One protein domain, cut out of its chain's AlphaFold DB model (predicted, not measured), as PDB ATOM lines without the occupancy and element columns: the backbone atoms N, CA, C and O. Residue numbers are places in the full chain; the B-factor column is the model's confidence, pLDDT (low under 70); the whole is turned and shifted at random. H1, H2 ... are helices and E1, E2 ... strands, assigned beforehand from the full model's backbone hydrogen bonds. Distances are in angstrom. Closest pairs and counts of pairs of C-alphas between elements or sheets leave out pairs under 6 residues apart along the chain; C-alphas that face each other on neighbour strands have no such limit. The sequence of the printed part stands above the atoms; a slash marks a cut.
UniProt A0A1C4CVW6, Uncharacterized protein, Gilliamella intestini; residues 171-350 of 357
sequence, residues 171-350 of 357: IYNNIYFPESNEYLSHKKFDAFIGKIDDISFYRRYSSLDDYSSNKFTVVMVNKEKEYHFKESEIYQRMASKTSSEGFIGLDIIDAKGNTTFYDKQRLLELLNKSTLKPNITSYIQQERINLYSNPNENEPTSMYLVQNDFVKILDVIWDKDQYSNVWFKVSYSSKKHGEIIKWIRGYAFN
ATOM      1  N   ILE A 171      29.606  24.754  34.163       84.69
ATOM      2  CA  ILE A 171      28.381  24.714  33.359       84.69
ATOM      3  C   ILE A 171      27.165  24.992  34.233       84.69
ATOM      4  O   ILE A 171      26.321  25.798  33.864       84.69
ATOM      5  N   TYR A 172      27.101  24.375  35.408       87.06
ATOM      6  CA  TYR A 172      25.986  24.562  36.325       87.06
ATOM      7  C   TYR A 172      25.974  25.926  37.015       87.06
ATOM      8  O   TYR A 172      24.902  26.501  37.184       87.06
ATOM      9  N   ASN A 173      27.138  26.469  37.382       79.69
ATOM     10  CA  ASN A 173      27.238  27.816  37.951       79.69
ATOM     11  C   ASN A 173      26.768  28.895  36.974       79.69
ATOM     12  O   ASN A 173      26.236  29.922  37.390       79.69
ATOM     13  N   ASN A 174      26.933  28.643  35.677       77.25
ATOM     14  CA  ASN A 174      26.443  29.517  34.624       77.25
ATOM     15  C   ASN A 174      24.905  29.506  34.522       77.25
ATOM     16  O   ASN A 174      24.312  30.467  34.046       77.25
ATOM     17  N   ILE A 175      24.227  28.474  35.025       82.44
ATOM     18  CA  ILE A 175      22.763  28.429  35.056       82.44
ATOM     19  C   ILE A 175      22.277  29.301  36.210       82.44
ATOM     20  O   ILE A 175      22.112  28.831  37.332       82.44
ATOM     21  N   TYR A 176      22.058  30.582  35.940       80.50
ATOM     22  CA  TYR A 176      21.444  31.480  36.902       80.50
ATOM     23  C   TYR A 176      20.469  32.421  36.198       80.50
ATOM     24  O   TYR A 176      20.839  33.113  35.255       80.50
ATOM     25  N   PHE A 177      19.227  32.452  36.674       78.56
ATOM     26  CA  PHE A 177      18.153  33.276  36.127       78.56
ATOM     27  C   PHE A 177      17.494  34.057  37.276       78.56
ATOM     28  O   PHE A 177      16.863  33.442  38.134       78.56
ATOM     29  N   PRO A 178      17.672  35.389  37.362       71.00
ATOM     30  CA  PRO A 178      17.144  36.175  38.466       71.00
ATOM     31  C   PRO A 178      15.616  36.285  38.369       71.00
ATOM     32  O   PRO A 178      15.067  36.553  37.302       71.00
ATOM     33  N   GLU A 179      14.935  36.155  39.508       67.44
ATOM     34  CA  GLU A 179      13.465  36.196  39.632       67.44
ATOM     35  C   GLU A 179      12.846  37.577  39.333       67.44
ATOM     36  O   GLU A 179      11.634  37.757  39.377       67.44
ATOM     37  N   SER A 180      13.658  38.583  39.010       62.44
ATOM     38  CA  SER A 180      13.236  39.983  38.956       62.44
ATOM     39  C   SER A 180      12.535  40.407  37.659       62.44
ATOM     40  O   SER A 180      12.319  41.602  37.469       62.44
ATOM     41  N   ASN A 181      12.233  39.491  36.731       66.25
ATOM     42  CA  ASN A 181      11.649  39.845  35.434       66.25
ATOM     43  C   ASN A 181      10.281  39.190  35.197       66.25
ATOM     44  O   ASN A 181      10.180  38.111  34.609       66.25
ATOM     45  N   GLU A 182       9.221  39.904  35.582       72.19
ATOM     46  CA  GLU A 182       7.824  39.492  35.389       72.19
ATOM     47  C   GLU A 182       7.485  39.153  33.928       72.19
ATOM     48  O   GLU A 182       6.645  38.297  33.671       72.19
ATOM     49  N   TYR A 183       8.164  39.755  32.943       75.62
ATOM     50  CA  TYR A 183       7.916  39.467  31.524       75.62
ATOM     51  C   TYR A 183       8.317  38.038  31.115       75.62
ATOM     52  O   TYR A 183       7.830  37.501  30.111       75.62
ATOM     53  N   LEU A 184       9.232  37.423  31.864       78.06
ATOM     54  CA  LEU A 184       9.763  36.089  31.594       78.06
ATOM     55  C   LEU A 184       9.212  35.026  32.547       78.06
ATOM     56  O   LEU A 184       9.480  33.846  32.329       78.06
ATOM     57  N   SER A 185       8.409  35.421  33.543       82.06
ATOM     58  CA  SER A 185       7.914  34.541  34.609       82.06
ATOM     59  C   SER A 185       7.286  33.258  34.069       82.06
ATOM     60  O   SER A 185       7.612  32.175  34.536       82.06
ATOM     61  N   HIS A 186       6.466  33.353  33.021       86.69
ATOM     62  CA  HIS A 186       5.733  32.222  32.437       86.69
ATOM     63  C   HIS A 186       6.367  31.646  31.165       86.69
ATOM     64  O   HIS A 186       5.729  30.864  30.454       86.69
ATOM     65  N   LYS A 187       7.587  32.064  30.808       89.00
ATOM     66  CA  LYS A 187       8.227  31.606  29.573       89.00
ATOM     67  C   LYS A 187       9.046  30.343  29.810       89.00
ATOM     68  O   LYS A 187       9.888  30.292  30.699       89.00
ATOM     69  N   LYS A 188       8.855  29.363  28.923       94.06
ATOM     70  CA  LYS A 188       9.687  28.159  28.846       94.06
ATOM     71  C   LYS A 188      11.107  28.515  28.402       94.06
ATOM     72  O   LYS A 188      11.272  29.282  27.451       94.06
ATOM     73  N   PHE A 189      12.107  27.882  29.004       94.06
ATOM     74  CA  PHE A 189      13.498  27.976  28.565       94.06
ATOM     75  C   PHE A 189      14.299  26.716  28.875       94.06
ATOM     76  O   PHE A 189      13.897  25.874  29.678       94.06
ATOM     77  N   ASP A 190      15.436  26.594  28.204       95.31
ATOM     78  CA  ASP A 190      16.347  25.469  28.288       95.31
ATOM     79  C   ASP A 190      17.727  25.948  28.770       95.31
ATOM     80  O   ASP A 190      18.284  26.919  28.248       95.31
ATOM     81  N   ALA A 191      18.284  25.243  29.755       93.06
ATOM     82  CA  ALA A 191      19.618  25.467  30.302       93.06
ATOM     83  C   ALA A 191      20.524  24.274  29.982       93.06
ATOM     84  O   ALA A 191      20.184  23.131  30.285       93.06
ATOM     85  N   PHE A 192      21.665  24.526  29.347       93.62
ATOM     86  CA  PHE A 192      22.619  23.483  28.972       93.62
ATOM     87  C   PHE A 192      23.282  22.872  30.213       93.62
ATOM     88  O   PHE A 192      23.757  23.606  31.072       93.62
ATOM     89  N   ILE A 193      23.338  21.538  30.291       92.19
ATOM     90  CA  ILE A 193      23.939  20.811  31.429       92.19
ATOM     91  C   ILE A 193      25.044  19.828  31.032       92.19
ATOM     92  O   ILE A 193      25.586  19.143  31.894       92.19
ATOM     93  N   GLY A 194      25.388  19.726  29.747       91.12
ATOM     94  CA  GLY A 194      26.498  18.891  29.288       91.12
ATOM     95  C   GLY A 194      26.282  18.286  27.906       91.12
ATOM     96  O   GLY A 194      25.196  18.359  27.326       91.12
ATOM     97  N   LYS A 195      27.342  17.670  27.375       91.56
ATOM     98  CA  LYS A 195      27.354  17.052  26.045       91.56
ATOM     99  C   LYS A 195      28.158  15.754  26.020       91.56
ATOM    100  O   LYS A 195      29.205  15.656  26.662       91.56
ATOM    101  N   ILE A 196      27.696  14.803  25.216       91.56
ATOM    102  CA  ILE A 196      28.413  13.583  24.837       91.56
ATOM    103  C   ILE A 196      28.475  13.573  23.310       91.56
ATOM    104  O   ILE A 196      27.472  13.316  22.651       91.56
ATOM    105  N   ASP A 197      29.641  13.895  22.752       90.38
ATOM    106  CA  ASP A 197      29.875  14.031  21.310       90.38
ATOM    107  C   ASP A 197      28.880  14.974  20.611       90.38
ATOM    108  O   ASP A 197      28.986  16.194  20.745       90.38
ATOM    109  N   ASP A 198      27.924  14.438  19.855       91.31
ATOM    110  CA  ASP A 198      26.883  15.165  19.121       91.31
ATOM    111  C   ASP A 198      25.551  15.273  19.885       91.31
ATOM    112  O   ASP A 198      24.622  15.927  19.406       91.31
ATOM    113  N   ILE A 199      25.465  14.682  21.079       95.50
ATOM    114  CA  ILE A 199      24.275  14.670  21.929       95.50
ATOM    115  C   ILE A 199      24.425  15.709  23.037       95.50
ATOM    116  O   ILE A 199      25.285  15.588  23.911       95.50
ATOM    117  N   SER A 200      23.553  16.709  23.037       95.88
ATOM    118  CA  SER A 200      23.490  17.742  24.072       95.88
ATOM    119  C   SER A 200      22.358  17.465  25.056       95.88
ATOM    120  O   SER A 200      21.308  16.934  24.689       95.88
ATOM    121  N   PHE A 201      22.561  17.864  26.309       96.06
ATOM    122  CA  PHE A 201      21.603  17.693  27.394       96.06
ATOM    123  C   PHE A 201      21.240  19.046  27.991       96.06
ATOM    124  O   PHE A 201      22.105  19.897  28.220       96.06
ATOM    125  N   TYR A 202      19.953  19.220  28.264       95.81
ATOM    126  CA  TYR A 202      19.389  20.446  28.804       95.81
ATOM    127  C   TYR A 202      18.451  20.146  29.967       95.81
ATOM    128  O   TYR A 202      17.811  19.095  30.015       95.81
ATOM    129  N   ARG A 203      18.324  21.112  30.871       94.50
ATOM    130  CA  ARG A 203      17.181  21.234  31.774       94.50
ATOM    131  C   ARG A 203      16.179  22.181  31.150       94.50
ATOM    132  O   ARG A 203      16.507  23.333  30.881       94.50
ATOM    133  N   ARG A 204      14.974  21.682  30.919       95.56
ATOM    134  CA  ARG A 204      13.845  22.452  30.418       95.56
ATOM    135  C   ARG A 204      12.974  22.881  31.586       95.56
ATOM    136  O   ARG A 204      12.425  22.027  32.283       95.56
ATOM    137  N   TYR A 205      12.831  24.187  31.747       93.69
ATOM    138  CA  TYR A 205      11.973  24.827  32.735       93.69
ATOM    139  C   TYR A 205      10.736  25.384  32.040       93.69
ATOM    140  O   TYR A 205      10.842  25.958  30.951       93.69
ATOM    141  N   SER A 206       9.557  25.209  32.640       93.38
ATOM    142  CA  SER A 206       8.306  25.747  32.079       93.38
ATOM    143  C   SER A 206       8.138  27.242  32.368       93.38
ATOM    144  O   SER A 206       7.418  27.924  31.643       93.38
ATOM    145  N   SER A 207       8.790  27.727  33.424       91.12
ATOM    146  CA  SER A 207       8.671  29.072  33.989       91.12
ATOM    147  C   SER A 207       9.899  29.398  34.848       91.12
ATOM    148  O   SER A 207      10.687  28.506  35.177       91.12
ATOM    149  N   LEU A 208      10.042  30.663  35.250       88.25
ATOM    150  CA  LEU A 208      11.010  31.055  36.283       88.25
ATOM    151  C   LEU A 208      10.666  30.435  37.650       88.25
ATOM    152  O   LEU A 208      11.573  30.014  38.353       88.25
ATOM    153  N   ASP A 209       9.382  30.268  37.980       88.12
ATOM    154  CA  ASP A 209       8.960  29.612  39.231       88.12
ATOM    155  C   ASP A 209       9.393  28.134  39.292       88.12
ATOM    156  O   ASP A 209       9.846  27.633  40.327       88.12
ATOM    157  N   ASP A 210       9.272  27.417  38.168       90.88
ATOM    158  CA  ASP A 210       9.766  26.043  38.027       90.88
ATOM    159  C   ASP A 210      11.298  26.018  38.188       90.88
ATOM    160  O   ASP A 210      11.844  25.103  38.799       90.88
ATOM    161  N   TYR A 211      12.007  27.043  37.708       89.19
ATOM    162  CA  TYR A 211      13.447  27.186  37.929       89.19
ATOM    163  C   TYR A 211      13.804  27.409  39.405       89.19
ATOM    164  O   TYR A 211      14.631  26.665  39.936       89.19
ATOM    165  N   SER A 212      13.133  28.330  40.096       85.69
ATOM    166  CA  SER A 212      13.355  28.615  41.522       85.69
ATOM    167  C   SER A 212      13.045  27.428  42.432       85.69
ATOM    168  O   SER A 212      13.716  27.208  43.440       85.69
ATOM    169  N   SER A 213      12.052  26.620  42.057       87.25
ATOM    170  CA  SER A 213      11.714  25.360  42.735       87.25
ATOM    171  C   SER A 213      12.519  24.155  42.230       87.25
ATOM    172  O   SER A 213      12.282  23.029  42.668       87.25
ATOM    173  N   ASN A 214      13.478  24.381  41.325       87.50
ATOM    174  CA  ASN A 214      14.352  23.378  40.723       87.50
ATOM    175  C   ASN A 214      13.592  22.195  40.087       87.50
ATOM    176  O   ASN A 214      14.030  21.043  40.096       87.50
ATOM    177  N   LYS A 215      12.432  22.504  39.509       91.00
ATOM    178  CA  LYS A 215      11.541  21.596  38.800       91.00
ATOM    179  C   LYS A 215      11.783  21.715  37.298       91.00
ATOM    180  O   LYS A 215      11.463  22.717  36.668       91.00
ATOM    181  N   PHE A 216      12.340  20.665  36.708       93.25
ATOM    182  CA  PHE A 216      12.705  20.642  35.293       93.25
ATOM    183  C   PHE A 216      12.463  19.278  34.660       93.25
ATOM    184  O   PHE A 216      12.382  18.253  35.333       93.25
ATOM    185  N   THR A 217      12.407  19.270  33.330       95.25
ATOM    186  CA  THR A 217      12.519  18.055  32.516       95.25
ATOM    187  C   THR A 217      13.924  17.972  31.936       95.25
ATOM    188  O   THR A 217      14.413  18.952  31.370       95.25
ATOM    189  N   VAL A 218      14.583  16.817  32.038       96.00
ATOM    190  CA  VAL A 218      15.825  16.587  31.290       96.00
ATOM    191  C   VAL A 218      15.469  16.339  29.826       96.00
ATOM    192  O   VAL A 218      14.621  15.502  29.508       96.00
ATOM    193  N   VAL A 219      16.116  17.078  28.931       97.06
ATOM    194  CA  VAL A 219      15.942  16.966  27.483       97.06
ATOM    195  C   VAL A 219      17.271  16.577  26.859       97.06
ATOM    196  O   VAL A 219      18.292  17.219  27.097       97.06
ATOM    197  N   MET A 220      17.245  15.529  26.047       97.38
ATOM    198  CA  MET A 220      18.363  15.092  25.215       97.38
ATOM    199  C   MET A 220      18.096  15.507  23.773       97.38
ATOM    200  O   MET A 220      16.976  15.353  23.296       97.38
ATOM    201  N   VAL A 221      19.098  16.011  23.062       97.50
ATOM    202  CA  VAL A 221      18.924  16.506  21.692       97.50
ATOM    203  C   VAL A 221      20.165  16.260  20.842       97.50
ATOM    204  O   VAL A 221      21.289  16.350  21.331       97.50
ATOM    205  N   ASN A 222      19.955  15.987  19.560       95.56
ATOM    206  CA  ASN A 222      20.979  16.062  18.520       95.56
ATOM    207  C   ASN A 222      20.482  16.972  17.382       95.56
ATOM    208  O   ASN A 222      19.473  17.664  17.516       95.56
ATOM    209  N   LYS A 223      21.171  16.967  16.236       92.12
ATOM    210  CA  LYS A 223      20.809  17.804  15.078       92.12
ATOM    211  C   LYS A 223      19.393  17.567  14.536       92.12
ATOM    212  O   LYS A 223      18.841  18.456  13.895       92.12
ATOM    213  N   GLU A 224      18.818  16.388  14.755       94.19
ATOM    214  CA  GLU A 224      17.583  15.959  14.090       94.19
ATOM    215  C   GLU A 224      16.403  15.776  15.036       94.19
ATOM    216  O   GLU A 224      15.256  15.950  14.618       94.19
ATOM    217  N   LYS A 225      16.670  15.388  16.288       97.00
ATOM    218  CA  LYS A 225      15.662  14.910  17.233       97.00
ATOM    219  C   LYS A 225      15.924  15.433  18.635       97.00
ATOM    220  O   LYS A 225      17.073  15.588  19.040       97.00
ATOM    221  N   GLU A 226      14.851  15.638  19.394       97.50
ATOM    222  CA  GLU A 226      14.907  15.770  20.854       97.50
ATOM    223  C   GLU A 226      14.139  14.633  21.535       97.50
ATOM    224  O   GLU A 226      13.209  14.074  20.963       97.50
ATOM    225  N   TYR A 227      14.505  14.280  22.760       97.38
ATOM    226  CA  TYR A 227      13.841  13.285  23.596       97.38
ATOM    227  C   TYR A 227      13.639  13.869  24.993       97.38
ATOM    228  O   TYR A 227      14.555  14.473  25.554       97.38
ATOM    229  N   HIS A 228      12.436  13.714  25.545       95.69
ATOM    230  CA  HIS A 228      12.103  14.181  26.892       95.69
ATOM    231  C   HIS A 228      12.037  12.976  27.810       95.69
ATOM    232  O   HIS A 228      11.240  12.062  27.573       95.69
ATOM    233  N   PHE A 229      12.856  12.982  28.852       94.12
ATOM    234  CA  PHE A 229      12.752  11.961  29.880       94.12
ATOM    235  C   PHE A 229      11.506  12.203  30.732       94.12
ATOM    236  O   PHE A 229      11.127  13.347  30.984       94.12
ATOM    237  N   LYS A 230      10.852  11.118  31.152       86.62
ATOM    238  CA  LYS A 230       9.667  11.180  32.024       86.62
ATOM    239  C   LYS A 230      10.038  10.997  33.493       86.62
ATOM    240  O   LYS A 230       9.245  11.308  34.375       86.62
ATOM    241  N   GLU A 231      11.223  10.459  33.733       76.44
ATOM    242  CA  GLU A 231      11.779  10.129  35.030       76.44
ATOM    243  C   GLU A 231      12.408  11.367  35.681       76.44
ATOM    244  O   GLU A 231      13.106  12.145  35.034       76.44
ATOM    245  N   SER A 232      12.178  11.539  36.982       69.00
ATOM    246  CA  SER A 232      12.712  12.661  37.762       69.00
ATOM    247  C   SER A 232      14.077  12.374  38.398       69.00
ATOM    248  O   SER A 232      14.779  13.306  38.799       69.00
ATOM    249  N   GLU A 233      14.474  11.101  38.504       89.81
ATOM    250  CA  GLU A 233      15.759  10.686  39.078       89.81
ATOM    251  C   GLU A 233      16.744  10.279  37.983       89.81
ATOM    252  O   GLU A 233      16.897   9.107  37.628       89.81
ATOM    253  N   ILE A 234      17.408  11.298  37.443       95.00
ATOM    254  CA  ILE A 234      18.421  11.164  36.403       95.00
ATOM    255  C   ILE A 234      19.725  11.742  36.933       95.00
ATOM    256  O   ILE A 234      19.787  12.910  37.319       95.00
ATOM    257  N   TYR A 235      20.768  10.920  36.913       94.81
ATOM    258  CA  TYR A 235      22.112  11.297  37.327       94.81
ATOM    259  C   TYR A 235      23.035  11.304  36.116       94.81
ATOM    260  O   TYR A 235      23.064  10.356  35.329       94.81
ATOM    261  N   GLN A 236      23.826  12.364  35.972       93.69
ATOM    262  CA  GLN A 236      24.891  12.401  34.978       93.69
ATOM    263  C   GLN A 236      26.032  11.480  35.433       93.69
ATOM    264  O   GLN A 236      26.640  11.718  36.473       93.69
ATOM    265  N   ARG A 237      26.329  10.423  34.671       93.19
ATOM    266  CA  ARG A 237      27.421   9.492  34.968       93.19
ATOM    267  C   ARG A 237      28.760  10.116  34.593       93.19
ATOM    268  O   ARG A 237      28.983  10.433  33.423       93.19
ATOM    269  N   MET A 238      29.646  10.239  35.573       89.06
ATOM    270  CA  MET A 238      31.028  10.701  35.410       89.06
ATOM    271  C   MET A 238      31.968   9.499  35.183       89.06
ATOM    272  O   MET A 238      31.724   8.433  35.755       89.06
ATOM    273  N   ALA A 239      33.012   9.652  34.356       84.06
ATOM    274  CA  ALA A 239      33.902   8.547  33.969       84.06
ATOM    275  C   ALA A 239      34.933   8.172  35.040       84.06
ATOM    276  O   ALA A 239      35.106   6.990  35.330       84.06
ATOM    277  N   SER A 240      35.615   9.152  35.639       71.50
ATOM    278  CA  SER A 240      36.616   8.881  36.673       71.50
ATOM    279  C   SER A 240      36.668   9.946  37.770       71.50
ATOM    280  O   SER A 240      36.099  11.029  37.645       71.50
ATOM    281  N   LYS A 241      37.367   9.602  38.858       60.94
ATOM    282  CA  LYS A 241      37.628  10.481  40.002       60.94
ATOM    283  C   LYS A 241      38.629  11.603  39.697       60.94
ATOM    284  O   LYS A 241      38.567  12.641  40.339       60.94
ATOM    285  N   THR A 242      39.550  11.385  38.755       55.81
ATOM    286  CA  THR A 242      40.751  12.222  38.555       55.81
ATOM    287  C   THR A 242      41.000  12.623  37.099       55.81
ATOM    288  O   THR A 242      42.003  13.264  36.806       55.81
ATOM    289  N   SER A 243      40.150  12.204  36.161       50.81
ATOM    290  CA  SER A 243      40.350  12.437  34.725       50.81
ATOM    291  C   SER A 243      39.534  13.616  34.219       50.81
ATOM    292  O   SER A 243      38.389  13.804  34.621       50.81
ATOM    293  N   SER A 244      40.058  14.282  33.193       51.50
ATOM    294  CA  SER A 244      39.283  15.125  32.275       51.50
ATOM    295  C   SER A 244      38.213  14.349  31.483       51.50
ATOM    296  O   SER A 244      37.360  14.956  30.833       51.50
ATOM    297  N   GLU A 245      38.212  13.007  31.529       59.78
ATOM    298  CA  GLU A 245      37.138  12.184  30.964       59.78
ATOM    299  C   GLU A 245      35.839  12.421  31.741       59.78
ATOM    300  O   GLU A 245      35.629  11.942  32.855       59.78
ATOM    301  N   GLY A 246      35.002  13.262  31.144       75.62
ATOM    302  CA  GLY A 246      33.851  13.847  31.799       75.62
ATOM    303  C   GLY A 246      32.608  12.954  31.862       75.62
ATOM    304  O   GLY A 246      32.568  11.880  32.452       75.62
ATOM    305  N   PHE A 247      31.522  13.471  31.302       88.00
ATOM    306  CA  PHE A 247      30.173  12.923  31.327       88.00
ATOM    307  C   PHE A 247      30.062  11.887  30.221       88.00
ATOM    308  O   PHE A 247      30.320  12.199  29.056       88.00
ATOM    309  N   ILE A 248      29.712  10.659  30.600       91.06
ATOM    310  CA  ILE A 248      29.763   9.482  29.718       91.06
ATOM    311  C   ILE A 248      28.403   8.825  29.487       91.06
ATOM    312  O   ILE A 248      28.280   7.924  28.660       91.06
ATOM    313  N   GLY A 249      27.371   9.267  30.197       94.00
ATOM    314  CA  GLY A 249      26.020   8.748  30.033       94.00
ATOM    315  C   GLY A 249      25.128   9.106  31.209       94.00
ATOM    316  O   GLY A 249      25.519   9.886  32.071       94.00
ATOM    317  N   LEU A 250      23.939   8.522  31.269       96.12
ATOM    318  CA  LEU A 250      22.974   8.776  32.339       96.12
ATOM    319  C   LEU A 250      22.730   7.513  33.154       96.12
ATOM    320  O   LEU A 250      22.536   6.443  32.581       96.12
ATOM    321  N   ASP A 251      22.662   7.637  34.473       95.75
ATOM    322  CA  ASP A 251      21.892   6.678  35.257       95.75
ATOM    323  C   ASP A 251      20.469   7.171  35.393       95.75
ATOM    324  O   ASP A 251      20.228   8.303  35.816       95.75
ATOM    325  N   ILE A 252      19.533   6.289  35.073       94.50
ATOM    326  CA  ILE A 252      18.109   6.544  35.234       94.50
ATOM    327  C   ILE A 252      17.583   5.562  36.265       94.50
ATOM    328  O   ILE A 252      17.831   4.352  36.169       94.50
ATOM    329  N   ILE A 253      16.878   6.096  37.254       92.12
ATOM    330  CA  ILE A 253      16.219   5.310  38.286       92.12
ATOM    331  C   ILE A 253      14.731   5.256  37.959       92.12
ATOM    332  O   ILE A 253      14.065   6.283  37.838       92.12
ATOM    333  N   ASP A 254      14.220   4.042  37.763       88.56
ATOM    334  CA  ASP A 254      12.802   3.831  37.483       88.56
ATOM    335  C   ASP A 254      11.938   3.978  38.750       88.56
ATOM    336  O   ASP A 254      12.429   3.999  39.878       88.56
ATOM    337  N   ALA A 255      10.613   4.007  38.582       86.56
ATOM    338  CA  ALA A 255       9.665   4.114  39.697       86.56
ATOM    339  C   ALA A 255       9.726   2.947  40.711       86.56
ATOM    340  O   ALA A 255       9.096   3.016  41.766       86.56
ATOM    341  N   LYS A 256      10.440   1.855  40.400       86.81
ATOM    342  CA  LYS A 256      10.664   0.713  41.302       86.81
ATOM    343  C   LYS A 256      12.005   0.815  42.044       86.81
ATOM    344  O   LYS A 256      12.294  -0.048  42.875       86.81
ATOM    345  N   GLY A 257      12.812   1.838  41.765       85.81
ATOM    346  CA  GLY A 257      14.151   2.020  42.322       85.81
ATOM    347  C   GLY A 257      15.251   1.257  41.573       85.81
ATOM    348  O   GLY A 257      16.388   1.167  42.049       85.81
ATOM    349  N   ASN A 258      14.956   0.684  40.399       88.62
ATOM    350  CA  ASN A 258      15.985   0.036  39.592       88.62
ATOM    351  C   ASN A 258      16.801   1.091  38.858       88.62
ATOM    352  O   ASN A 258      16.272   1.907  38.108       88.62
ATOM    353  N   THR A 259      18.113   1.019  39.035       91.56
ATOM    354  CA  THR A 259      19.060   1.895  38.352       91.56
ATOM    355  C   THR A 259      19.539   1.229  37.070       91.56
ATOM    356  O   THR A 259      20.036   0.102  37.121       91.56
ATOM    357  N   THR A 260      19.433   1.928  35.941       93.75
ATOM    358  CA  THR A 260      19.974   1.487  34.648       93.75
ATOM    359  C   THR A 260      20.927   2.539  34.104       93.75
ATOM    360  O   THR A 260      20.561   3.707  34.006       93.75
ATOM    361  N   PHE A 261      22.129   2.111  33.713       95.62
ATOM    362  CA  PHE A 261      23.081   2.962  33.007       95.62
ATOM    363  C   PHE A 261      22.782   2.985  31.500       95.62
ATOM    364  O   PHE A 261      22.633   1.938  30.852       95.62
ATOM    365  N   TYR A 262      22.712   4.196  30.958       96.44
ATOM    366  CA  TYR A 262      22.543   4.513  29.549       96.44
ATOM    367  C   TYR A 262      23.823   5.172  29.040       96.44
ATOM    368  O   TYR A 262      24.042   6.368  29.235       96.44
ATOM    369  N   ASP A 263      24.660   4.369  28.390       95.81
ATOM    370  CA  ASP A 263      25.802   4.848  27.616       95.81
ATOM    371  C   ASP A 263      25.354   5.593  26.344       95.81
ATOM    372  O   ASP A 263      24.169   5.639  25.997       95.81
ATOM    373  N   LYS A 264      26.321   6.157  25.611       95.31
ATOM    374  CA  LYS A 264      26.074   6.860  24.345       95.31
ATOM    375  C   LYS A 264      25.217   6.048  23.367       95.31
ATOM    376  O   LYS A 264      24.310   6.609  22.756       95.31
ATOM    377  N   GLN A 265      25.492   4.754  23.198       96.31
ATOM    378  CA  GLN A 265      24.778   3.927  22.227       96.31
ATOM    379  C   GLN A 265      23.298   3.811  22.601       96.31
ATOM    380  O   GLN A 265      22.423   4.076  21.774       96.31
ATOM    381  N   ARG A 266      23.002   3.492  23.863       96.56
ATOM    382  CA  ARG A 266      21.625   3.392  24.364       96.56
ATOM    383  C   ARG A 266      20.894   4.732  24.321       96.56
ATOM    384  O   ARG A 266      19.703   4.774  24.018       96.56
ATOM    385  N   LEU A 267      21.598   5.828  24.597       96.62
ATOM    386  CA  LEU A 267      21.052   7.184  24.486       96.62
ATOM    387  C   LEU A 267      20.673   7.518  23.035       96.62
ATOM    388  O   LEU A 267      19.574   8.014  22.790       96.62
ATOM    389  N   LEU A 268      21.515   7.165  22.059       96.38
ATOM    390  CA  LEU A 268      21.184   7.307  20.636       96.38
ATOM    391  C   LEU A 268      19.977   6.457  20.234       96.38
ATOM    392  O   LEU A 268      19.122   6.926  19.489       96.38
ATOM    393  N   GLU A 269      19.862   5.227  20.736       96.12
ATOM    394  CA  GLU A 269      18.694   4.375  20.478       96.12
ATOM    395  C   GLU A 269      17.394   4.996  21.010       96.12
ATOM    396  O   GLU A 269      16.367   4.951  20.326       96.12
ATOM    397  N   LEU A 270      17.424   5.602  22.203       95.12
ATOM    398  CA  LEU A 270      16.287   6.356  22.746       95.12
ATOM    399  C   LEU A 270      15.947   7.563  21.871       95.12
ATOM    400  O   LEU A 270      14.784   7.762  21.514       95.12
ATOM    401  N   LEU A 271      16.958   8.339  21.484       95.94
ATOM    402  CA  LEU A 271      16.776   9.523  20.652       95.94
ATOM    403  C   LEU A 271      16.206   9.162  19.276       95.94
ATOM    404  O   LEU A 271      15.289   9.820  18.791       95.94
ATOM    405  N   ASN A 272      16.679   8.069  18.676       95.62
ATOM    406  CA  ASN A 272      16.226   7.587  17.374       95.62
ATOM    407  C   ASN A 272      14.758   7.159  17.366       95.62
ATOM    408  O   ASN A 272      14.100   7.309  16.332       95.62
ATOM    409  N   LYS A 273      14.239   6.686  18.504       95.75
ATOM    410  CA  LYS A 273      12.813   6.379  18.693       95.75
ATOM    411  C   LYS A 273      11.946   7.632  18.829       95.75
ATOM    412  O   LYS A 273      10.730   7.533  18.683       95.75
ATOM    413  N   SER A 274      12.538   8.791  19.112       96.50
ATOM    414  CA  SER A 274      11.788  10.037  19.206       96.50
ATOM    415  C   SER A 274      11.312  10.523  17.839       96.50
ATOM    416  O   SER A 274      12.015  10.424  16.831       96.50
ATOM    417  N   THR A 275      10.113  11.099  17.827       96.00
ATOM    418  CA  THR A 275       9.527  11.804  16.679       96.00
ATOM    419  C   THR A 275       9.575  13.325  16.843       96.00
ATOM    420  O   THR A 275       9.164  14.056  15.941       96.00
ATOM    421  N   LEU A 276      10.065  13.818  17.986       97.12
ATOM    422  CA  LEU A 276      10.114  15.245  18.289       97.12
ATOM    423  C   LEU A 276      11.290  15.903  17.572       97.12
ATOM    424  O   LEU A 276      12.424  15.431  17.651       97.12
ATOM    425  N   LYS A 277      11.021  17.033  16.916       96.62
ATOM    426  CA  LYS A 277      12.066  17.892  16.352       96.62
ATOM    427  C   LYS A 277      12.713  18.739  17.454       96.62
ATOM    428  O   LYS A 277      11.989  19.170  18.354       96.62
ATOM    429  N   PRO A 278      14.019  19.044  17.358       95.81
ATOM    430  CA  PRO A 278      14.709  19.932  18.279       95.81
ATOM    431  C   PRO A 278      13.978  21.265  18.418       95.81
ATOM    432  O   PRO A 278      13.728  21.958  17.428       95.81
ATOM    433  N   ASN A 279      13.639  21.627  19.651       95.94
ATOM    434  CA  ASN A 279      13.043  22.915  19.982       95.94
ATOM    435  C   ASN A 279      13.637  23.446  21.287       95.94
ATOM    436  O   ASN A 279      12.928  23.699  22.269       95.94
ATOM    437  N   ILE A 280      14.966  23.553  21.283       97.44
ATOM    438  CA  ILE A 280      15.735  24.120  22.382       97.44
ATOM    439  C   ILE A 280      15.719  25.633  22.250       97.44
ATOM    440  O   ILE A 280      16.080  26.190  21.211       97.44
ATOM    441  N   THR A 281      15.304  26.301  23.312       95.56
ATOM    442  CA  THR A 281      15.137  27.745  23.321       95.56
ATOM    443  C   THR A 281      15.580  28.331  24.639       95.56
ATOM    444  O   THR A 281      15.284  27.773  25.690       95.56
ATOM    445  N   SER A 282      16.227  29.483  24.599       94.12
ATOM    446  CA  SER A 282      16.624  30.200  25.805       94.12
ATOM    447  C   SER A 282      16.549  31.704  25.564       94.12
ATOM    448  O   SER A 282      16.241  32.145  24.451       94.12
ATOM    449  N   TYR A 283      16.789  32.497  26.598       90.75
ATOM    450  CA  TYR A 283      16.741  33.951  26.512       90.75
ATOM    451  C   TYR A 283      18.013  34.584  27.058       90.75
ATOM    452  O   TYR A 283      18.616  34.108  28.020       90.75
ATOM    453  N   ILE A 284      18.421  35.673  26.417       91.06
ATOM    454  CA  ILE A 284      19.653  36.383  26.744       91.06
ATOM    455  C   ILE A 284      19.513  37.069  28.105       91.06
ATOM    456  O   ILE A 284      18.535  37.768  28.359       91.06
ATOM    457  N   GLN A 285      20.493  36.865  28.982       86.44
ATOM    458  CA  GLN A 285      20.540  37.463  30.325       86.44
ATOM    459  C   GLN A 285      21.396  38.723  30.397       86.44
ATOM    460  O   GLN A 285      21.189  39.583  31.254       86.44
ATOM    461  N   GLN A 286      22.362  38.817  29.494       86.81
ATOM    462  CA  GLN A 286      23.314  39.911  29.400       86.81
ATOM    463  C   GLN A 286      22.676  41.133  28.744       86.81
ATOM    464  O   GLN A 286      21.842  40.989  27.855       86.81
ATOM    465  N   GLU A 287      23.104  42.333  29.141       89.00
ATOM    466  CA  GLU A 287      22.607  43.586  28.557       89.00
ATOM    467  C   GLU A 287      22.768  43.592  27.031       89.00
ATOM    468  O   GLU A 287      21.846  43.951  26.294       89.00
ATOM    469  N   ARG A 288      23.935  43.134  26.564       91.31
ATOM    470  CA  ARG A 288      24.301  43.107  25.153       91.31
ATOM    471  C   ARG A 288      25.253  41.959  24.841       91.31
ATOM    472  O   ARG A 288      26.288  41.820  25.483       91.31
ATOM    473  N   ILE A 289      24.939  41.188  23.803       92.19
ATOM    474  CA  ILE A 289      25.730  40.044  23.344       92.19
ATOM    475  C   ILE A 289      26.122  40.195  21.888       92.19
ATOM    476  O   ILE A 289      25.272  40.274  21.004       92.19
ATOM    477  N   ASN A 290      27.428  40.170  21.646       92.31
ATOM    478  CA  ASN A 290      27.982  40.140  20.304       92.31
ATOM    479  C   ASN A 290      27.676  38.818  19.602       92.31
ATOM    480  O   ASN A 290      27.667  37.746  20.212       92.31
ATOM    481  N   LEU A 291      27.488  38.917  18.292       93.75
ATOM    482  CA  LEU A 291      27.276  37.783  17.408       93.75
ATOM    483  C   LEU A 291      28.529  37.509  16.582       93.75
ATOM    484  O   LEU A 291      29.184  38.448  16.129       93.75
ATOM    485  N   TYR A 292      28.800  36.234  16.323       93.62
ATOM    486  CA  TYR A 292      29.988  35.761  15.611       93.62
ATOM    487  C   TYR A 292      29.600  34.875  14.427       93.62
ATOM    488  O   TYR A 292      28.538  34.236  14.432       93.62
ATOM    489  N   SER A 293      30.430  34.848  13.384       91.50
ATOM    490  CA  SER A 293      30.178  33.995  12.216       91.50
ATOM    491  C   SER A 293      30.643  32.564  12.466       91.50
ATOM    492  O   SER A 293      29.958  31.641  12.027       91.50
ATOM    493  N   ASN A 294      31.709  32.386  13.250       90.38
ATOM    494  CA  ASN A 294      32.192  31.102  13.750       90.38
ATOM    495  C   ASN A 294      32.626  31.189  15.232       90.38
ATOM    496  O   ASN A 294      32.881  32.282  15.744       90.38
ATOM    497  N   PRO A 295      32.713  30.048  15.942       87.62
ATOM    498  CA  PRO A 295      33.317  29.986  17.273       87.62
ATOM    499  C   PRO A 295      34.784  30.428  17.251       87.62
ATOM    500  O   PRO A 295      35.485  30.190  16.270       87.62
ATOM    501  N   ASN A 296      35.259  31.005  18.358       77.62
ATOM    502  CA  ASN A 296      36.648  31.452  18.545       77.62
ATOM    503  C   ASN A 296      37.139  32.523  17.544       77.62
ATOM    504  O   ASN A 296      38.341  32.737  17.416       77.62
ATOM    505  N   GLU A 297      36.235  33.232  16.861       75.00
ATOM    506  CA  GLU A 297      36.594  34.419  16.076       75.00
ATOM    507  C   GLU A 297      36.861  35.630  16.988       75.00
ATOM    508  O   GLU A 297      36.138  35.874  17.959       75.00
ATOM    509  N   ASN A 298      37.884  36.420  16.644       72.25
ATOM    510  CA  ASN A 298      38.243  37.650  17.362       72.25
ATOM    511  C   ASN A 298      37.382  38.859  16.963       72.25
ATOM    512  O   ASN A 298      37.424  39.887  17.634       72.25
ATOM    513  N   GLU A 299      36.591  38.745  15.894       80.75
ATOM    514  CA  GLU A 299      35.870  39.873  15.310       80.75
ATOM    515  C   GLU A 299      34.353  39.673  15.421       80.75
ATOM    516  O   GLU A 299      33.770  38.861  14.698       80.75
ATOM    517  N   PRO A 300      33.682  40.386  16.343       84.81
ATOM    518  CA  PRO A 300      32.232  40.364  16.417       84.81
ATOM    519  C   PRO A 300      31.625  41.064  15.199       84.81
ATOM    520  O   PRO A 300      32.176  42.016  14.646       84.81
ATOM    521  N   THR A 301      30.434  40.632  14.801       85.62
ATOM    522  CA  THR A 301      29.656  41.357  13.793       85.62
ATOM    523  C   THR A 301      29.135  42.687  14.353       85.62
ATOM    524  O   THR A 301      29.071  42.890  15.563       85.62
ATOM    525  N   SER A 302      28.658  43.579  13.482       84.25
ATOM    526  CA  SER A 302      27.984  44.819  13.897       84.25
ATOM    527  C   SER A 302      26.609  44.597  14.552       84.25
ATOM    528  O   SER A 302      25.952  45.559  14.950       84.25
ATOM    529  N   MET A 303      26.137  43.349  14.619       85.88
ATOM    530  CA  MET A 303      24.854  42.963  15.198       85.88
ATOM    531  C   MET A 303      25.049  42.358  16.585       85.88
ATOM    532  O   MET A 303      26.059  41.715  16.877       85.88
ATOM    533  N   TYR A 304      24.043  42.542  17.426       91.69
ATOM    534  CA  TYR A 304      24.039  42.053  18.791       91.69
ATOM    535  C   TYR A 304      22.628  41.648  19.202       91.69
ATOM    536  O   TYR A 304      21.648  42.147  18.647       91.69
ATOM    537  N   LEU A 305      22.556  40.751  20.176       93.31
ATOM    538  CA  LEU A 305      21.348  40.488  20.944       93.31
ATOM    539  C   LEU A 305      21.364  41.356  22.197       93.31
ATOM    540  O   LEU A 305      22.435  41.738  22.677       93.31
ATOM    541  N   VAL A 306      20.190  41.659  22.726       91.75
ATOM    542  CA  VAL A 306      20.033  42.376  23.992       91.75
ATOM    543  C   VAL A 306      19.354  41.500  25.026       91.75
ATOM    544  O   VAL A 306      18.808  40.439  24.716       91.75
ATOM    545  N   GLN A 307      19.387  41.954  26.272       90.12
ATOM    546  CA  GLN A 307      18.714  41.279  27.369       90.12
ATOM    547  C   GLN A 307      17.250  40.964  27.023       90.12
ATOM    548  O   GLN A 307      16.517  41.807  26.505       90.12
ATOM    549  N   ASN A 308      16.823  39.752  27.370       88.56
ATOM    550  CA  ASN A 308      15.496  39.174  27.140       88.56
ATOM    551  C   ASN A 308      15.176  38.783  25.691       88.56
ATOM    552  O   ASN A 308      14.084  38.250  25.452       88.56
ATOM    553  N   ASP A 309      16.094  38.975  24.739       91.25
ATOM    554  CA  ASP A 309      15.930  38.407  23.402       91.25
ATOM    555  C   ASP A 309      15.817  36.884  23.492       91.25
ATOM    556  O   ASP A 309      16.595  36.215  24.177       91.25
ATOM    557  N   PHE A 310      14.829  36.335  22.790       91.62
ATOM    558  CA  PHE A 310      14.577  34.903  22.754       91.62
ATOM    559  C   PHE A 310      15.253  34.278  21.539       91.62
ATOM    560  O   PHE A 310      15.077  34.743  20.410       91.62
ATOM    561  N   VAL A 311      15.992  33.197  21.768       95.50
ATOM    562  CA  VAL A 311      16.781  32.525  20.739       95.50
ATOM    563  C   VAL A 311      16.487  31.033  20.696       95.50
ATOM    564  O   VAL A 311      16.289  30.385  21.726       95.50
ATOM    565  N   LYS A 312      16.496  30.467  19.490       96.88
ATOM    566  CA  LYS A 312      16.536  29.016  19.282       96.88
ATOM    567  C   LYS A 312      17.984  28.560  19.284       96.88
ATOM    568  O   LYS A 312      18.787  29.120  18.543       96.88
ATOM    569  N   ILE A 313      18.313  27.541  20.066       96.75
ATOM    570  CA  ILE A 313      19.642  26.929  20.073       96.75
ATOM    571  C   ILE A 313      19.654  25.815  19.026       96.75
ATOM    572  O   ILE A 313      18.856  24.882  19.084       96.75
ATOM    573  N   LEU A 314      20.551  25.942  18.053       95.94
ATOM    574  CA  LEU A 314      20.690  25.035  16.914       95.94
ATOM    575  C   LEU A 314      21.850  24.054  17.079       95.94
ATOM    576  O   LEU A 314      21.789  22.943  16.563       95.94
ATOM    577  N   ASP A 315      22.923  24.477  17.744       94.38
ATOM    578  CA  ASP A 315      24.110  23.655  17.974       94.38
ATOM    579  C   ASP A 315      24.882  24.167  19.192       94.38
ATOM    580  O   ASP A 315      24.757  25.337  19.571       94.38
ATOM    581  N   VAL A 316      25.692  23.291  19.782       93.44
ATOM    582  CA  VAL A 316      26.569  23.604  20.911       93.44
ATOM    583  C   VAL A 316      27.941  23.008  20.674       93.44
ATOM    584  O   VAL A 316      28.085  21.802  20.459       93.44
ATOM    585  N   ILE A 317      28.962  23.843  20.788       91.31
ATOM    586  CA  ILE A 317      30.348  23.406  20.899       91.31
ATOM    587  C   ILE A 317      30.771  23.662  22.333       91.31
ATOM    588  O   ILE A 317      30.613  24.765  22.846       91.31
ATOM    589  N   TRP A 318      31.275  22.624  22.981       87.12
ATOM    590  CA  TRP A 318      31.778  22.706  24.338       87.12
ATOM    591  C   TRP A 318      33.167  22.094  24.361       87.12
ATOM    592  O   TRP A 318      33.331  20.911  24.053       87.12
ATOM    593  N   ASP A 319      34.143  22.931  24.690       78.69
ATOM    594  CA  ASP A 319      35.502  22.499  24.964       78.69
ATOM    595  C   ASP A 319      35.585  22.031  26.424       78.69
ATOM    596  O   ASP A 319      35.383  22.813  27.354       78.69
ATOM    597  N   LYS A 320      35.825  20.731  26.622       72.19
ATOM    598  CA  LYS A 320      35.911  20.123  27.958       72.19
ATOM    599  C   LYS A 320      37.196  20.518  28.685       72.19
ATOM    600  O   LYS A 320      37.206  20.497  29.913       72.19
ATOM    601  N   ASP A 321      38.230  20.904  27.943       66.81
ATOM    602  CA  ASP A 321      39.540  21.264  28.488       66.81
ATOM    603  C   ASP A 321      39.581  22.732  28.945       66.81
ATOM    604  O   ASP A 321      40.469  23.143  29.694       66.81
ATOM    605  N   GLN A 322      38.584  23.530  28.548       65.06
ATOM    606  CA  GLN A 322      38.395  24.911  28.981       65.06
ATOM    607  C   GLN A 322      37.009  25.070  29.604       65.06
ATOM    608  O   GLN A 322      36.033  25.354  28.912       65.06
ATOM    609  N   TYR A 323      36.938  24.924  30.929       55.69
ATOM    610  CA  TYR A 323      35.706  24.855  31.728       55.69
ATOM    611  C   TYR A 323      34.618  25.904  31.396       55.69
ATOM    612  O   TYR A 323      33.442  25.625  31.609       55.69
ATOM    613  N   SER A 324      34.963  27.062  30.824       59.94
ATOM    614  CA  SER A 324      34.045  28.160  30.484       59.94
ATOM    615  C   SER A 324      33.770  28.368  28.982       59.94
ATOM    616  O   SER A 324      33.007  29.273  28.625       59.94
ATOM    617  N   ASN A 325      34.344  27.561  28.083       77.56
ATOM    618  CA  ASN A 325      34.286  27.810  26.640       77.56
ATOM    619  C   ASN A 325      33.161  27.014  25.955       77.56
ATOM    620  O   ASN A 325      33.379  26.039  25.230       77.56
ATOM    621  N   VAL A 326      31.921  27.441  26.208       88.25
ATOM    622  CA  VAL A 326      30.737  26.946  25.494       88.25
ATOM    623  C   VAL A 326      30.315  27.964  24.443       88.25
ATOM    624  O   VAL A 326      30.138  29.145  24.742       88.25
ATOM    625  N   TRP A 327      30.104  27.498  23.219       92.88
ATOM    626  CA  TRP A 327      29.577  28.279  22.110       92.88
ATOM    627  C   TRP A 327      28.238  27.722  21.665       92.88
ATOM    628  O   TRP A 327      28.082  26.516  21.475       92.88
ATOM    629  N   PHE A 328      27.291  28.620  21.437       94.50
ATOM    630  CA  PHE A 328      25.948  28.279  21.002       94.50
ATOM    631  C   PHE A 328      25.711  28.854  19.619       94.50
ATOM    632  O   PHE A 328      25.863  30.058  19.406       94.50
ATOM    633  N   LYS A 329      25.306  28.005  18.680       96.19
ATOM    634  CA  LYS A 329      24.747  28.464  17.414       96.19
ATOM    635  C   LYS A 329      23.286  28.768  17.656       96.19
ATOM    636  O   LYS A 329      22.533  27.878  18.046       96.19
ATOM    637  N   VAL A 330      22.887  30.005  17.422       96.88
ATOM    638  CA  VAL A 330      21.536  30.478  17.693       96.88
ATOM    639  C   VAL A 330      20.852  30.984  16.433       96.88
ATOM    640  O   VAL A 330      21.505  31.527  15.542       96.88
ATOM    641  N   SER A 331      19.535  30.805  16.378       96.44
ATOM    642  CA  SER A 331      18.639  31.457  15.423       96.44
ATOM    643  C   SER A 331      17.721  32.434  16.153       96.44
ATOM    644  O   SER A 331      17.177  32.113  17.216       96.44
ATOM    645  N   TYR A 332      17.545  33.621  15.576       93.94
ATOM    646  CA  TYR A 332      16.596  34.624  16.046       93.94
ATOM    647  C   TYR A 332      16.019  35.436  14.882       93.94
ATOM    648  O   TYR A 332      16.639  35.585  13.827       93.94
ATOM    649  N   SER A 333      14.816  35.974  15.078       91.62
ATOM    650  CA  SER A 333      14.111  36.749  14.056       91.62
ATOM    651  C   SER A 333      14.371  38.243  14.217       91.62
ATOM    652  O   SER A 333      13.997  38.843  15.224       91.62
ATOM    653  N   SER A 334      14.938  38.871  13.190       85.31
ATOM    654  CA  SER A 334      15.085  40.321  13.081       85.31
ATOM    655  C   SER A 334      14.024  40.911  12.159       85.31
ATOM    656  O   SER A 334      13.852  40.467  11.025       85.31
ATOM    657  N   LYS A 335      13.365  41.992  12.596       84.25
ATOM    658  CA  LYS A 335      12.402  42.729  11.756       84.25
ATOM    659  C   LYS A 335      13.023  43.247  10.455       84.25
ATOM    660  O   LYS A 335      12.337  43.326   9.445       84.25
ATOM    661  N   LYS A 336      14.303  43.625  10.490       87.75
ATOM    662  CA  LYS A 336      15.004  44.246   9.356       87.75
ATOM    663  C   LYS A 336      15.657  43.223   8.427       87.75
ATOM    664  O   LYS A 336      15.772  43.480   7.235       87.75
ATOM    665  N   HIS A 337      16.110  42.097   8.971       85.56
ATOM    666  CA  HIS A 337      16.997  41.167   8.266       85.56
ATOM    667  C   HIS A 337      16.434  39.745   8.134       85.56
ATOM    668  O   HIS A 337      17.097  38.892   7.553       85.56
ATOM    669  N   GLY A 338      15.226  39.479   8.643       91.44
ATOM    670  CA  GLY A 338      14.651  38.135   8.659       91.44
ATOM    671  C   GLY A 338      15.306  37.238   9.711       91.44
ATOM    672  O   GLY A 338      15.749  37.718  10.755       91.44
ATOM    673  N   GLU A 339      15.333  35.929   9.458       94.88
ATOM    674  CA  GLU A 339      16.018  34.967  10.327       94.88
ATOM    675  C   GLU A 339      17.537  35.158  10.246       94.88
ATOM    676  O   GLU A 339      18.127  35.146   9.165       94.88
ATOM    677  N   ILE A 340      18.176  35.314  11.404       94.31
ATOM    678  CA  ILE A 340      19.626  35.426  11.531       94.31
ATOM    679  C   ILE A 340      20.139  34.212  12.295       94.31
ATOM    680  O   ILE A 340      19.634  33.886  13.367       94.31
ATOM    681  N   ILE A 341      21.188  33.585  11.758       96.06
ATOM    682  CA  ILE A 341      21.876  32.452  12.378       96.06
ATOM    683  C   ILE A 341      23.320  32.844  12.673       96.06
ATOM    684  O   ILE A 341      24.090  33.128  11.751       96.06
ATOM    685  N   LYS A 342      23.691  32.865  13.955       95.81
ATOM    686  CA  LYS A 342      25.017  33.296  14.425       95.81
ATOM    687  C   LYS A 342      25.470  32.506  15.645       95.81
ATOM    688  O   LYS A 342      24.677  31.814  16.274       95.81
ATOM    689  N   TRP A 343      26.752  32.604  15.965       95.50
ATOM    690  CA  TRP A 343      27.323  32.045  17.186       95.50
ATOM    691  C   TRP A 343      27.369  33.088  18.296       95.50
ATOM    692  O   TRP A 343      27.626  34.265  18.038       95.50
ATOM    693  N   ILE A 344      27.148  32.639  19.528       93.38
ATOM    694  CA  ILE A 344      27.308  33.424  20.754       93.38
ATOM    695  C   ILE A 344      28.089  32.627  21.793       93.38
ATOM    696  O   ILE A 344      28.084  31.392  21.784       93.38
ATOM    697  N   ARG A 345      28.747  33.341  22.706       90.06
ATOM    698  CA  ARG A 345      29.445  32.743  23.847       90.06
ATOM    699  C   ARG A 345      28.464  32.373  24.956       90.06
ATOM    700  O   ARG A 345      27.449  33.040  25.139       90.06
ATOM    701  N   GLY A 346      28.790  31.338  25.724       86.69
ATOM    702  CA  GLY A 346      27.894  30.757  26.723       86.69
ATOM    703  C   GLY A 346      27.505  31.682  27.869       86.69
ATOM    704  O   GLY A 346      26.394  31.563  28.374       86.69
ATOM    705  N   TYR A 347      28.337  32.675  28.204       85.25
ATOM    706  CA  TYR A 347      27.989  33.685  29.212       85.25
ATOM    707  C   TYR A 347      26.767  34.539  28.831       85.25
ATOM    708  O   TYR A 347      26.247  35.268  29.671       85.25
ATOM    709  N   ALA A 348      26.284  34.452  27.585       87.94
ATOM    710  CA  ALA A 348      25.056  35.096  27.132       87.94
ATOM    711  C   ALA A 348      23.809  34.710  27.938       87.94
ATOM    712  O   ALA A 348      22.867  35.502  28.012       87.94
ATOM    713  N   PHE A 349      23.813  33.526  28.550       87.38
ATOM    714  CA  PHE A 349      22.691  32.991  29.320       87.38
ATOM    715  C   PHE A 349      22.843  33.162  30.833       87.38
ATOM    716  O   PHE A 349      22.005  32.670  31.579       87.38
ATOM    717  N   ASN A 350      23.863  33.892  31.282       79.00
ATOM    718  CA  ASN A 350      24.117  34.142  32.698       79.00
ATOM    719  C   ASN A 350      23.981  35.648  32.922       79.00
ATOM    720  O   ASN A 350      24.473  36.406  32.086       79.00
TER     721      ASN A 350
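AT A GLANCE: This is residues 171 to 350 of the 357 residues of an uncharacterized protein of Gilliamella intestini (UniProt A0A1C4CVW6). Two strongly twisted four-stranded sheets, E1 to E4 and E8 with E11 to E13, make a sandwich, partly face to face with strands crossed. At one end of the long axis a three-stranded sheet, E5 to E7, and helix H3 pack on the first sheet; towards the other end lies the small hairpin E9 and E10. The printed part has 180 residues with 4 named helices and 13 named strands, in the order H1 E1 E2 H2 E3 E4 E5 E6 E7 H3 E8 E9 E10 E11 E12 E13 H4; its four sheets are antiparallel. The class is mixed, and the whole is compact, with a radius of gyration of the C-alphas of 16.8 A and spans of 53 by 35 by 33 A.

HOW THE PARTS SIT: Start at H1, residues 171 to 174, which only grazes the first sheet, E1, 189 to 196, E2, 199 to 205, E3, 217 to 221, and E4, 226 to 228, in that order; the closest C-alphas of H1 and E1 are Ile 171 and Ile 193, 6.2 A apart. Check N 191 and O 203 at 2.8 A in hairpin E1 and E2, N 202 and O 219 at 2.9 A between E2 and E3, and N 220 and O 227 at 2.9 A in hairpin E3 and E4. H2, residues 208 to 212, only grazes this sheet. Next comes a meander, each strand the antiparallel neighbour of the one before: E5, 234 to 238, E6, 247 to 253, and E7, 259 to 263, with N 237 and O 249 at 2.8 A and N 262 and O 250 at 2.8 A. H3, residues 264 to 273, is on both sheets; with the first it makes two layers, helix on one face, at a height of 8.6 A, and its closest C-alphas to E4 are Leu 271 and Tyr 227, 5.6 A apart. The second sheet runs E8, 281 to 283, E11, 310 to 318, E12, 326 to 334, E13, 338 to 345; its last three strands are a meander too. Look for N 282 and O 311 at 3.0 A, N 317 and O 327 at 2.9 A, and N 330 and O 342 at 2.8 A. In the sandwich, two sheets face to face, the facing parts are 9.9 A centre to centre and the strands stand at 59 degrees. Hairpin E9, 288 to 290, and E10, 304 to 306, has N 289 and O 305 at 2.8 A. H4, residues 346 to 349, stands at the second sheet's level. In H2 and H3 every O i to N i+4 pair is within hydrogen-bond range; H1 and H4 are too short for one.

IN THESE COORDINATES: Find C-alpha 171, where H1 begins, at (28.381, 24.714, 33.359). E1 runs 21.1 A from C-alpha 189 at (13.498, 27.976, 28.565) and bends by 57 degrees at residue 193. H3 spans 14.4 A, E11 21.1 A, E12 24.0 A and E13 21.9 A; H4 ends at C-alpha 349, (22.691, 32.991, 29.320).

THE WHOLE: The C-alphas farthest apart, those of Lys 256 and Ser 302, are 54.7 A apart. The printed part has no cut, and its long links are H1 to E1 and E9 to E10. The model's pLDDT is under 70 at residues 179 to 181, 232, 241 to 245 and 321 to 324.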